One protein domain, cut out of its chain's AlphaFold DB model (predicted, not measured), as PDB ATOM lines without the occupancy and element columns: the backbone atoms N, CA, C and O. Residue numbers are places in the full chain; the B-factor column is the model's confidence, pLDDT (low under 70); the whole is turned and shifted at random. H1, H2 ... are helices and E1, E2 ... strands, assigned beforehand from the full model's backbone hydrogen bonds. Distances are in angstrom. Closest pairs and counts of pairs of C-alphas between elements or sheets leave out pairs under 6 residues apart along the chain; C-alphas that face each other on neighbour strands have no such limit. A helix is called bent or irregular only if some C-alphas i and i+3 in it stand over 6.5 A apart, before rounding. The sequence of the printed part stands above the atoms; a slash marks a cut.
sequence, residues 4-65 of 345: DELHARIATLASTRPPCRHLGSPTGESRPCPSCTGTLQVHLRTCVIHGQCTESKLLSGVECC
ATOM      1  N   ASP A   4     -17.351 -41.263   6.579       70.38
ATOM      2  CA  ASP A   4     -17.274 -42.580   5.942       70.38
ATOM      3  C   ASP A   4     -16.595 -42.527   4.561       70.38
ATOM      4  O   ASP A   4     -15.734 -43.353   4.257       70.38
ATOM      5  N   GLU A   5     -16.891 -41.510   3.747       72.06
ATOM      6  CA  GLU A   5     -16.243 -41.237   2.457       72.06
ATOM      7  C   GLU A   5     -14.756 -40.916   2.630       72.06
ATOM      8  O   GLU A   5     -13.914 -41.394   1.864       72.06
ATOM      9  N   LEU A   6     -14.415 -40.128   3.654       73.44
ATOM     10  CA  LEU A   6     -13.026 -39.815   3.982       73.44
ATOM     11  C   LEU A   6     -12.273 -41.085   4.392       73.44
ATOM     12  O   LEU A   6     -11.152 -41.316   3.939       73.44
ATOM     13  N   HIS A   7     -12.895 -41.948   5.191       70.81
ATOM     14  CA  HIS A   7     -12.292 -43.195   5.654       70.81
ATOM     15  C   HIS A   7     -12.130 -44.230   4.537       70.81
ATOM     16  O   HIS A   7     -11.085 -44.885   4.467       70.81
ATOM     17  N   ALA A   8     -13.105 -44.339   3.632       69.94
ATOM     18  CA  ALA A   8     -13.004 -45.170   2.437       69.94
ATOM     19  C   ALA A   8     -11.862 -44.691   1.528       69.94
ATOM     20  O   ALA A   8     -11.000 -45.482   1.140       69.94
ATOM     21  N   ARG A   9     -11.778 -43.377   1.275       72.44
ATOM     22  CA  ARG A   9     -10.702 -42.782   0.472       72.44
ATOM     23  C   ARG A   9      -9.327 -43.027   1.094       72.44
ATOM     24  O   ARG A   9      -8.387 -43.364   0.382       72.44
ATOM     25  N   ILE A  10      -9.203 -42.910   2.412       68.44
ATOM     26  CA  ILE A  10      -7.953 -43.181   3.131       68.44
ATOM     27  C   ILE A  10      -7.547 -44.652   3.020       68.44
ATOM     28  O   ILE A  10      -6.378 -44.933   2.763       68.44
ATOM     29  N   ALA A  11      -8.491 -45.587   3.157       63.69
ATOM     30  CA  ALA A  11      -8.207 -47.016   3.036       63.69
ATOM     31  C   ALA A  11      -7.690 -47.390   1.634       63.69
ATOM     32  O   ALA A  11      -6.722 -48.141   1.520       63.69
ATOM     33  N   THR A  12      -8.275 -46.822   0.575       62.75
ATOM     34  CA  THR A  12      -7.816 -47.031  -0.810       62.75
ATOM     35  C   THR A  12      -6.443 -46.404  -1.073       62.75
ATOM     36  O   THR A  12      -5.607 -46.986  -1.766       62.75
ATOM     37  N   LEU A  13      -6.178 -45.219  -0.515       62.62
ATOM     38  CA  LEU A  13      -4.881 -44.553  -0.663       62.62
ATOM     39  C   LEU A  13      -3.769 -45.279   0.106       62.62
ATOM     40  O   LEU A  13      -2.629 -45.289  -0.346       62.62
ATOM     41  N   ALA A  14      -4.085 -45.900   1.238       61.31
ATOM     42  CA  ALA A  14      -3.117 -46.605   2.065       61.31
ATOM     43  C   ALA A  14      -2.563 -47.886   1.427       61.31
ATOM     44  O   ALA A  14      -1.386 -48.184   1.599       61.31
ATOM     45  N   SER A  15      -3.384 -48.641   0.691       57.62
ATOM     46  CA  SER A  15      -2.958 -49.915   0.090       57.62
ATOM     47  C   SER A  15      -2.099 -49.751  -1.167       57.62
ATOM     48  O   SER A  15      -1.475 -50.711  -1.612       57.62
ATOM     49  N   THR A  16      -2.059 -48.548  -1.743       62.75
ATOM     50  CA  THR A  16      -1.407 -48.270  -3.035       62.75
ATOM     51  C   THR A  16      -0.232 -47.304  -2.931       62.75
ATOM     52  O   THR A  16       0.528 -47.148  -3.888       62.75
ATOM     53  N   ARG A  17      -0.064 -46.631  -1.788       72.44
ATOM     54  CA  ARG A  17       0.963 -45.604  -1.615       72.44
ATOM     55  C   ARG A  17       2.241 -46.173  -0.996       72.44
ATOM     56  O   ARG A  17       2.168 -46.928  -0.031       72.44
ATOM     57  N   PRO A  18       3.421 -45.733  -1.468       72.12
ATOM     58  CA  PRO A  18       4.692 -46.058  -0.826       72.12
ATOM     59  C   PRO A  18       4.708 -45.627   0.651       72.12
ATOM     60  O   PRO A  18       4.010 -44.672   1.009       72.12
ATOM     61  N   PRO A  19       5.513 -46.241   1.530       83.12
ATOM     62  CA  PRO A  19       5.663 -45.746   2.897       83.12
ATOM     63  C   PRO A  19       6.175 -44.295   2.907       83.12
ATOM     64  O   PRO A  19       6.846 -43.861   1.974       83.12
ATOM     65  N   CYS A  20       5.865 -43.517   3.945       88.56
ATOM     66  CA  CYS A  20       6.410 -42.164   4.111       88.56
ATOM     67  C   CYS A  20       7.825 -42.228   4.710       88.56
ATOM     68  O   CYS A  20       8.045 -42.958   5.673       88.56
ATOM     69  N   ARG A  21       8.779 -41.434   4.205       86.06
ATOM     70  CA  ARG A  21      10.174 -41.408   4.688       86.06
ATOM     71  C   ARG A  21      10.322 -40.902   6.121       86.06
ATOM     72  O   ARG A  21      11.348 -41.142   6.749       86.06
ATOM     73  N   HIS A  22       9.316 -40.180   6.609       90.06
ATOM     74  CA  HIS A  22       9.271 -39.654   7.971       90.06
ATOM     75  C   HIS A  22       8.680 -40.651   8.971       90.06
ATOM     76  O   HIS A  22       8.805 -40.426  10.172       90.06
ATOM     77  N   LEU A  23       8.055 -41.733   8.491       91.06
ATOM     78  CA  LEU A  23       7.395 -42.729   9.324       91.06
ATOM     79  C   LEU A  23       8.410 -43.747   9.859       91.06
ATOM     80  O   LEU A  23       9.081 -44.444   9.099       91.06
ATOM     81  N   GLY A  24       8.526 -43.817  11.180       87.12
ATOM     82  CA  GLY A  24       9.473 -44.654  11.907       87.12
ATOM     83  C   GLY A  24       8.869 -45.957  12.438       87.12
ATOM     84  O   GLY A  24       7.910 -46.515  11.897       87.12
ATOM     85  N   SER A  25       9.480 -46.502  13.486       89.31
ATOM     86  CA  SER A  25       9.077 -47.769  14.111       89.31
ATOM     87  C   SER A  25       7.734 -47.660  14.851       89.31
ATOM     88  O   SER A  25       7.321 -46.559  15.222       89.31
ATOM     89  N   PRO A  26       7.040 -48.788  15.099       93.06
ATOM     90  CA  PRO A  26       5.918 -48.823  16.030       93.06
ATOM     91  C   PRO A  26       6.327 -48.286  17.405       93.06
ATOM     92  O   PRO A  26       7.416 -48.579  17.893       93.06
ATOM     93  N   THR A  27       5.444 -47.515  18.029       92.06
ATOM     94  CA  THR A  27       5.657 -46.963  19.379       92.06
ATOM     95  C   THR A  27       5.351 -47.973  20.488       92.06
ATOM     96  O   THR A  27       5.731 -47.760  21.632       92.06
ATOM     97  N   GLY A  28       4.636 -49.055  20.158       91.81
ATOM     98  CA  GLY A  28       4.017 -49.960  21.131       91.81
ATOM     99  C   GLY A  28       2.638 -49.493  21.612       91.81
ATOM    100  O   GLY A  28       1.898 -50.294  22.172       91.81
ATOM    101  N   GLU A  29       2.251 -48.243  21.340       95.50
ATOM    102  CA  GLU A  29       0.914 -47.718  21.622       95.50
ATOM    103  C   GLU A  29      -0.067 -48.073  20.490       95.50
ATOM    104  O   GLU A  29       0.268 -48.054  19.298       95.50
ATOM    105  N   SER A  30      -1.311 -48.371  20.861       92.88
ATOM    106  CA  SER A  30      -2.428 -48.537  19.934       92.88
ATOM    107  C   SER A  30      -3.687 -47.884  20.484       92.88
ATOM    108  O   SER A  30      -3.888 -47.859  21.698       92.88
ATOM    109  N   ARG A  31      -4.548 -47.381  19.599       93.44
ATOM    110  CA  ARG A  31      -5.834 -46.784  19.983       93.44
ATOM    111  C   ARG A  31      -6.990 -47.401  19.201       93.44
ATOM    112  O   ARG A  31      -6.802 -47.746  18.032       93.44
ATOM    113  N   PRO A  32      -8.192 -47.505  19.790       91.69
ATOM    114  CA  PRO A  32      -9.357 -48.006  19.075       91.69
ATOM    115  C   PRO A  32      -9.703 -47.079  17.906       91.69
ATOM    116  O   PRO A  32      -9.713 -45.854  18.037       91.69
ATOM    117  N   CYS A  33      -9.991 -47.666  16.749       85.50
ATOM    118  CA  CYS A  33     -10.397 -46.920  15.569       85.50
ATOM    119  C   CYS A  33     -11.826 -46.377  15.757       85.50
ATOM    120  O   CYS A  33     -12.757 -47.179  15.877       85.50
ATOM    121  N   PRO A  34     -12.043 -45.048  15.714       80.56
ATOM    122  CA  PRO A  34     -13.356 -44.459  15.982       80.56
ATOM    123  C   PRO A  34     -14.422 -44.846  14.946       80.56
ATOM    124  O   PRO A  34     -15.605 -44.823  15.256       80.56
ATOM    125  N   SER A  35     -14.022 -45.244  13.735       79.56
ATOM    126  CA  SER A  35     -14.948 -45.649  12.668       79.56
ATOM    127  C   SER A  35     -15.150 -47.153  12.516       79.56
ATOM    128  O   SER A  35     -16.012 -47.576  11.757       79.56
ATOM    129  N   CYS A  36     -14.315 -47.982  13.143       76.12
ATOM    130  CA  CYS A  36     -14.358 -49.434  12.955       76.12
ATOM    131  C   CYS A  36     -14.850 -50.100  14.233       76.12
ATOM    132  O   CYS A  36     -14.054 -50.716  14.934       76.12
ATOM    133  N   THR A  37     -16.135 -49.908  14.562       75.75
ATOM    134  CA  THR A  37     -16.867 -50.590  15.656       75.75
ATOM    135  C   THR A  37     -16.141 -50.663  17.017       75.75
ATOM    136  O   THR A  37     -16.489 -51.489  17.853       75.75
ATOM    137  N   GLY A  38     -15.107 -49.844  17.247       65.94
ATOM    138  CA  GLY A  38     -14.211 -49.888  18.408       65.94
ATOM    139  C   GLY A  38     -13.300 -51.124  18.534       65.94
ATOM    140  O   GLY A  38     -12.417 -51.130  19.388       65.94
ATOM    141  N   THR A  39     -13.469 -52.160  17.709       78.12
ATOM    142  CA  THR A  39     -12.750 -53.443  17.843       78.12
ATOM    143  C   THR A  39     -11.358 -53.426  17.220       78.12
ATOM    144  O   THR A  39     -10.469 -54.149  17.669       78.12
ATOM    145  N   LEU A  40     -11.138 -52.590  16.204       86.50
ATOM    146  CA  LEU A  40      -9.843 -52.481  15.540       86.50
ATOM    147  C   LEU A  40      -8.900 -51.561  16.327       86.50
ATOM    148  O   LEU A  40      -9.188 -50.376  16.492       86.50
ATOM    149  N   GLN A  41      -7.745 -52.086  16.732       91.50
ATOM    150  CA  GLN A  41      -6.658 -51.298  17.312       91.50
ATOM    151  C   GLN A  41      -5.759 -50.740  16.203       91.50
ATOM    152  O   GLN A  41      -5.226 -51.478  15.378       91.50
ATOM    153  N   VAL A  42      -5.596 -49.420  16.172       91.88
ATOM    154  CA  VAL A  42      -4.712 -48.709  15.247       91.88
ATOM    155  C   VAL A  42      -3.392 -48.454  15.955       91.88
ATOM    156  O   VAL A  42      -3.342 -47.723  16.943       91.88
ATOM    157  N   HIS A  43      -2.320 -49.048  15.442       93.25
ATOM    158  CA  HIS A  43      -0.983 -48.876  15.994       93.25
ATOM    159  C   HIS A  43      -0.394 -47.513  15.625       93.25
ATOM    160  O   HIS A  43      -0.429 -47.099  14.464       93.25
ATOM    161  N   LEU A  44       0.184 -46.843  16.620       95.25
ATOM    162  CA  LEU A  44       0.917 -45.600  16.427       95.25
ATOM    163  C   LEU A  44       2.367 -45.892  16.054       95.25
ATOM    164  O   LEU A  44       3.021 -46.763  16.640       95.25
ATOM    165  N   ARG A  45       2.897 -45.115  15.114       95.06
ATOM    166  CA  ARG A  45       4.300 -45.161  14.698       95.06
ATOM    167  C   ARG A  45       4.961 -43.824  14.982       95.06
ATOM    168  O   ARG A  45       4.304 -42.784  14.953       95.06
ATOM    169  N   THR A  46       6.257 -43.845  15.265       92.25
ATOM    170  CA  THR A  46       7.016 -42.602  15.418       92.25
ATOM    171  C   THR A  46       7.038 -41.842  14.094       92.25
ATOM    172  O   THR A  46       7.011 -42.442  13.019       92.25
ATOM    173  N   CYS A  47       7.064 -40.516  14.150       94.12
ATOM    174  CA  CYS A  47       7.201 -39.658  12.982       94.12
ATOM    175  C   CYS A  47       8.198 -38.545  13.279       94.12
ATOM    176  O   CYS A  47       8.094 -37.877  14.303       94.12
ATOM    177  N   VAL A  48       9.148 -38.319  12.375       90.50
ATOM    178  CA  VAL A  48      10.179 -37.282  12.566       90.50
ATOM    179  C   VAL A  48       9.596 -35.862  12.527       90.50
ATOM    180  O   VAL A  48      10.158 -34.971  13.151       90.50
ATOM    181  N   ILE A  49       8.478 -35.647  11.823       93.94
ATOM    182  CA  ILE A  49       7.849 -34.320  11.695       93.94
ATOM    183  C   ILE A  49       6.801 -34.089  12.787       93.94
ATOM    184  O   ILE A  49       6.800 -33.050  13.436       93.94
ATOM    185  N   HIS A  50       5.925 -35.070  13.017       93.44
ATOM    186  CA  HIS A  50       4.750 -34.906  13.885       93.44
ATOM    187  C   HIS A  50       4.879 -35.615  15.242       93.44
ATOM    188  O   HIS A  50       3.930 -35.646  16.020       93.44
ATOM    189  N   GLY A  51       6.023 -36.245  15.522       95.00
ATOM    190  CA  GLY A  51       6.243 -37.084  16.703       95.00
ATOM    191  C   GLY A  51       5.587 -38.461  16.580       95.00
ATOM    192  O   GLY A  51       6.270 -39.484  16.674       95.00
ATOM    193  N   GLN A  52       4.282 -38.506  16.304       95.75
ATOM    194  CA  GLN A  52       3.512 -39.732  16.096       95.75
ATOM    195  C   GLN A  52       2.596 -39.610  14.873       95.75
ATOM    196  O   GLN A  52       1.979 -38.574  14.641       95.75
ATOM    197  N   CYS A  53       2.485 -40.697  14.113       96.31
ATOM    198  CA  CYS A  53       1.547 -40.829  13.004       96.31
ATOM    199  C   CYS A  53       0.870 -42.201  13.017       96.31
ATOM    200  O   CYS A  53       1.402 -43.182  13.547       96.31
ATOM    201  N   THR A  54      -0.267 -42.294  12.336       93.88
ATOM    202  CA  THR A  54      -0.817 -43.562  11.850       93.88
ATOM    203  C   THR A  54      -0.451 -43.768  10.382       93.88
ATOM    204  O   THR A  54      -0.223 -42.816   9.637       93.88
ATOM    205  N   GLU A  55      -0.419 -45.020   9.925       89.56
ATOM    206  CA  GLU A  55      -0.199 -45.312   8.503       89.56
ATOM    207  C   GLU A  55      -1.398 -44.920   7.639       89.56
ATOM    208  O   GLU A  55      -1.256 -44.273   6.599       89.56
ATOM    209  N   SER A  56      -2.587 -45.340   8.068       88.12
ATOM    210  CA  SER A  56      -3.733 -45.497   7.170       88.12
ATOM    211  C   SER A  56      -5.094 -45.324   7.835       88.12
ATOM    212  O   SER A  56      -6.118 -45.644   7.235       88.12
ATOM    213  N   LYS A  57      -5.144 -44.853   9.085       89.50
ATOM    214  CA  LYS A  57      -6.397 -44.704   9.839       89.50
ATOM    215  C   LYS A  57      -6.388 -43.406  10.620       89.50
ATOM    216  O   LYS A  57      -5.439 -43.141  11.347       89.50
ATOM    217  N   LEU A  58      -7.440 -42.607  10.490       90.25
ATOM    218  CA  LEU A  58      -7.559 -41.382  11.272       90.25
ATOM    219  C   LEU A  58      -7.781 -41.716  12.742       90.25
ATOM    220  O   LEU A  58      -8.635 -42.533  13.089       90.25
ATOM    221  N   LEU A  59      -7.006 -41.055  13.591       91.44
ATOM    222  CA  LEU A  59      -7.193 -41.028  15.028       91.44
ATOM    223  C   LEU A  59      -7.208 -39.568  15.468       91.44
ATOM    224  O   LEU A  59      -6.454 -38.748  14.948       91.44
ATOM    225  N   SER A  60      -8.062 -39.246  16.436       89.50
ATOM    226  CA  SER A  60      -8.109 -37.893  16.987       89.50
ATOM    227  C   SER A  60      -6.760 -37.527  17.617       89.50
ATOM    228  O   SER A  60      -6.206 -38.305  18.400       89.50
ATOM    229  N   GLY A  61      -6.233 -36.356  17.251       91.00
ATOM    230  CA  GLY A  61      -4.964 -35.831  17.760       91.00
ATOM    231  C   GLY A  61      -3.701 -36.514  17.224       91.00
ATOM    232  O   GLY A  61      -2.634 -36.296  17.787       91.00
ATOM    233  N   VAL A  62      -3.797 -37.344  16.177       93.88
ATOM    234  CA  VAL A  62      -2.640 -37.998  15.546       93.88
ATOM    235  C   VAL A  62      -2.716 -37.850  14.028       93.88
ATOM    236  O   VAL A  62      -3.730 -38.182  13.414       93.88
ATOM    237  N   GLU A  63      -1.620 -37.405  13.415       94.56
ATOM    238  CA  GLU A  63      -1.524 -37.251  11.962       94.56
ATOM    239  C   GLU A  63      -1.608 -38.595  11.224       94.56
ATOM    240  O   GLU A  63      -1.047 -39.605  11.653       94.56
ATOM    241  N   CYS A  64      -2.270 -38.610  10.065       93.12
ATOM    242  CA  CYS A  64      -2.416 -39.809   9.237       93.12
ATOM    243  C   CYS A  64      -1.528 -39.716   7.998       93.12
ATOM    244  O   CYS A  64      -1.783 -38.917   7.094       93.12
ATOM    245  N   CYS A  65      -0.515 -40.582   7.900       91.75
ATOM    246  CA  CYS A  65       0.442 -40.567   6.793       91.75
ATOM    247  C   CYS A  65      -0.201 -40.740   5.418       91.75
ATOM    248  O   CYS A  65       0.403 -40.338   4.432       91.75
TER     249      CYS A  65
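AT A GLANCE: This is residues 4 to 65 of the 345 residues of an uncharacterized protein of Alphaproteobacteria bacterium (UniProt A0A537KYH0). A small, strongly twisted sheet of three antiparallel strands, E1, E2 and E3, has one sharply bent edge strand, E1, and a single helix, H1, standing off from it, with residues 55 to 57 between helix and sheet. After E3 the last stretch loops round and comes back beside that strand, where residues 63 to 64 pair with it. The printed part has 62 residues, with one named helix and three named strands in the order H1, E1, E2, E3 along the chain; the sheet's order is E1, E2, E3, and the class is mixed, helices and strands. The whole is compact, with a radius of gyration of the C-alphas of 11.2 A, and its rounded outline spans 29 by 24 by 16 A.

IN THESE COORDINATES: The longest strand, E1, is residues 23 to 32, 20.1 A from first to last C-alpha, beginning at C-alpha 23 at (7.395, -42.729, 9.324). E2 is residues 41 to 47, 18.6 A long. E3 is residues 51 to 54, 10.7 A long, ending at C-alpha 54 at (-0.817, -43.562, 11.850). H1 is residues 4 to 16, 19.1 A long, beginning at C-alpha 4 at (-17.274, -42.580, 5.942).

HOW THE PARTS SIT: The three strands form a meander, each strand after the first being the antiparallel neighbour of the one before. E2 is the inner strand, and E1 and E3 are the edge strands. E1 and E2 are a hairpin, with 149 degrees between their directions; N 24 and O 46 are 2.8 A apart and N 31 and O 42 are 2.9 A apart, both within hydrogen-bond range. E1 bends by 84 degrees at residue 28. E2 and E3 are also a hairpin, at 141 degrees, with N 47 and O 51 at 2.8 A and N 45 and O 53 at 2.9 A, within hydrogen-bond range. The closest C-alphas of E1 and E3, those of Leu 23 and Cys 53, are 7.2 A apart. Residues 53 to 54 of E3 pair with residues 63 to 64, parallel. H1 is not on the sheet, with 0 pairs of C-alphas within 10 A, and it is apart from E2 and E3. In H1, 8 of 9 O i to N i+4 pairs are within hydrogen-bond range.

THE WHOLE: The two C-alphas farthest apart, those of Arg 21 and Thr 37, are 30.6 A apart. The printed part has no cut. The link from E2 to E3 is tight, with 3 residues; those from H1 to E1, with 6, and from E1 to E2, with 8, are short. The mean pLDDT of the printed part is 84.2; residue 8, residues 10 to 16 and residue 38 are under 70, and the mean of H1 is 67.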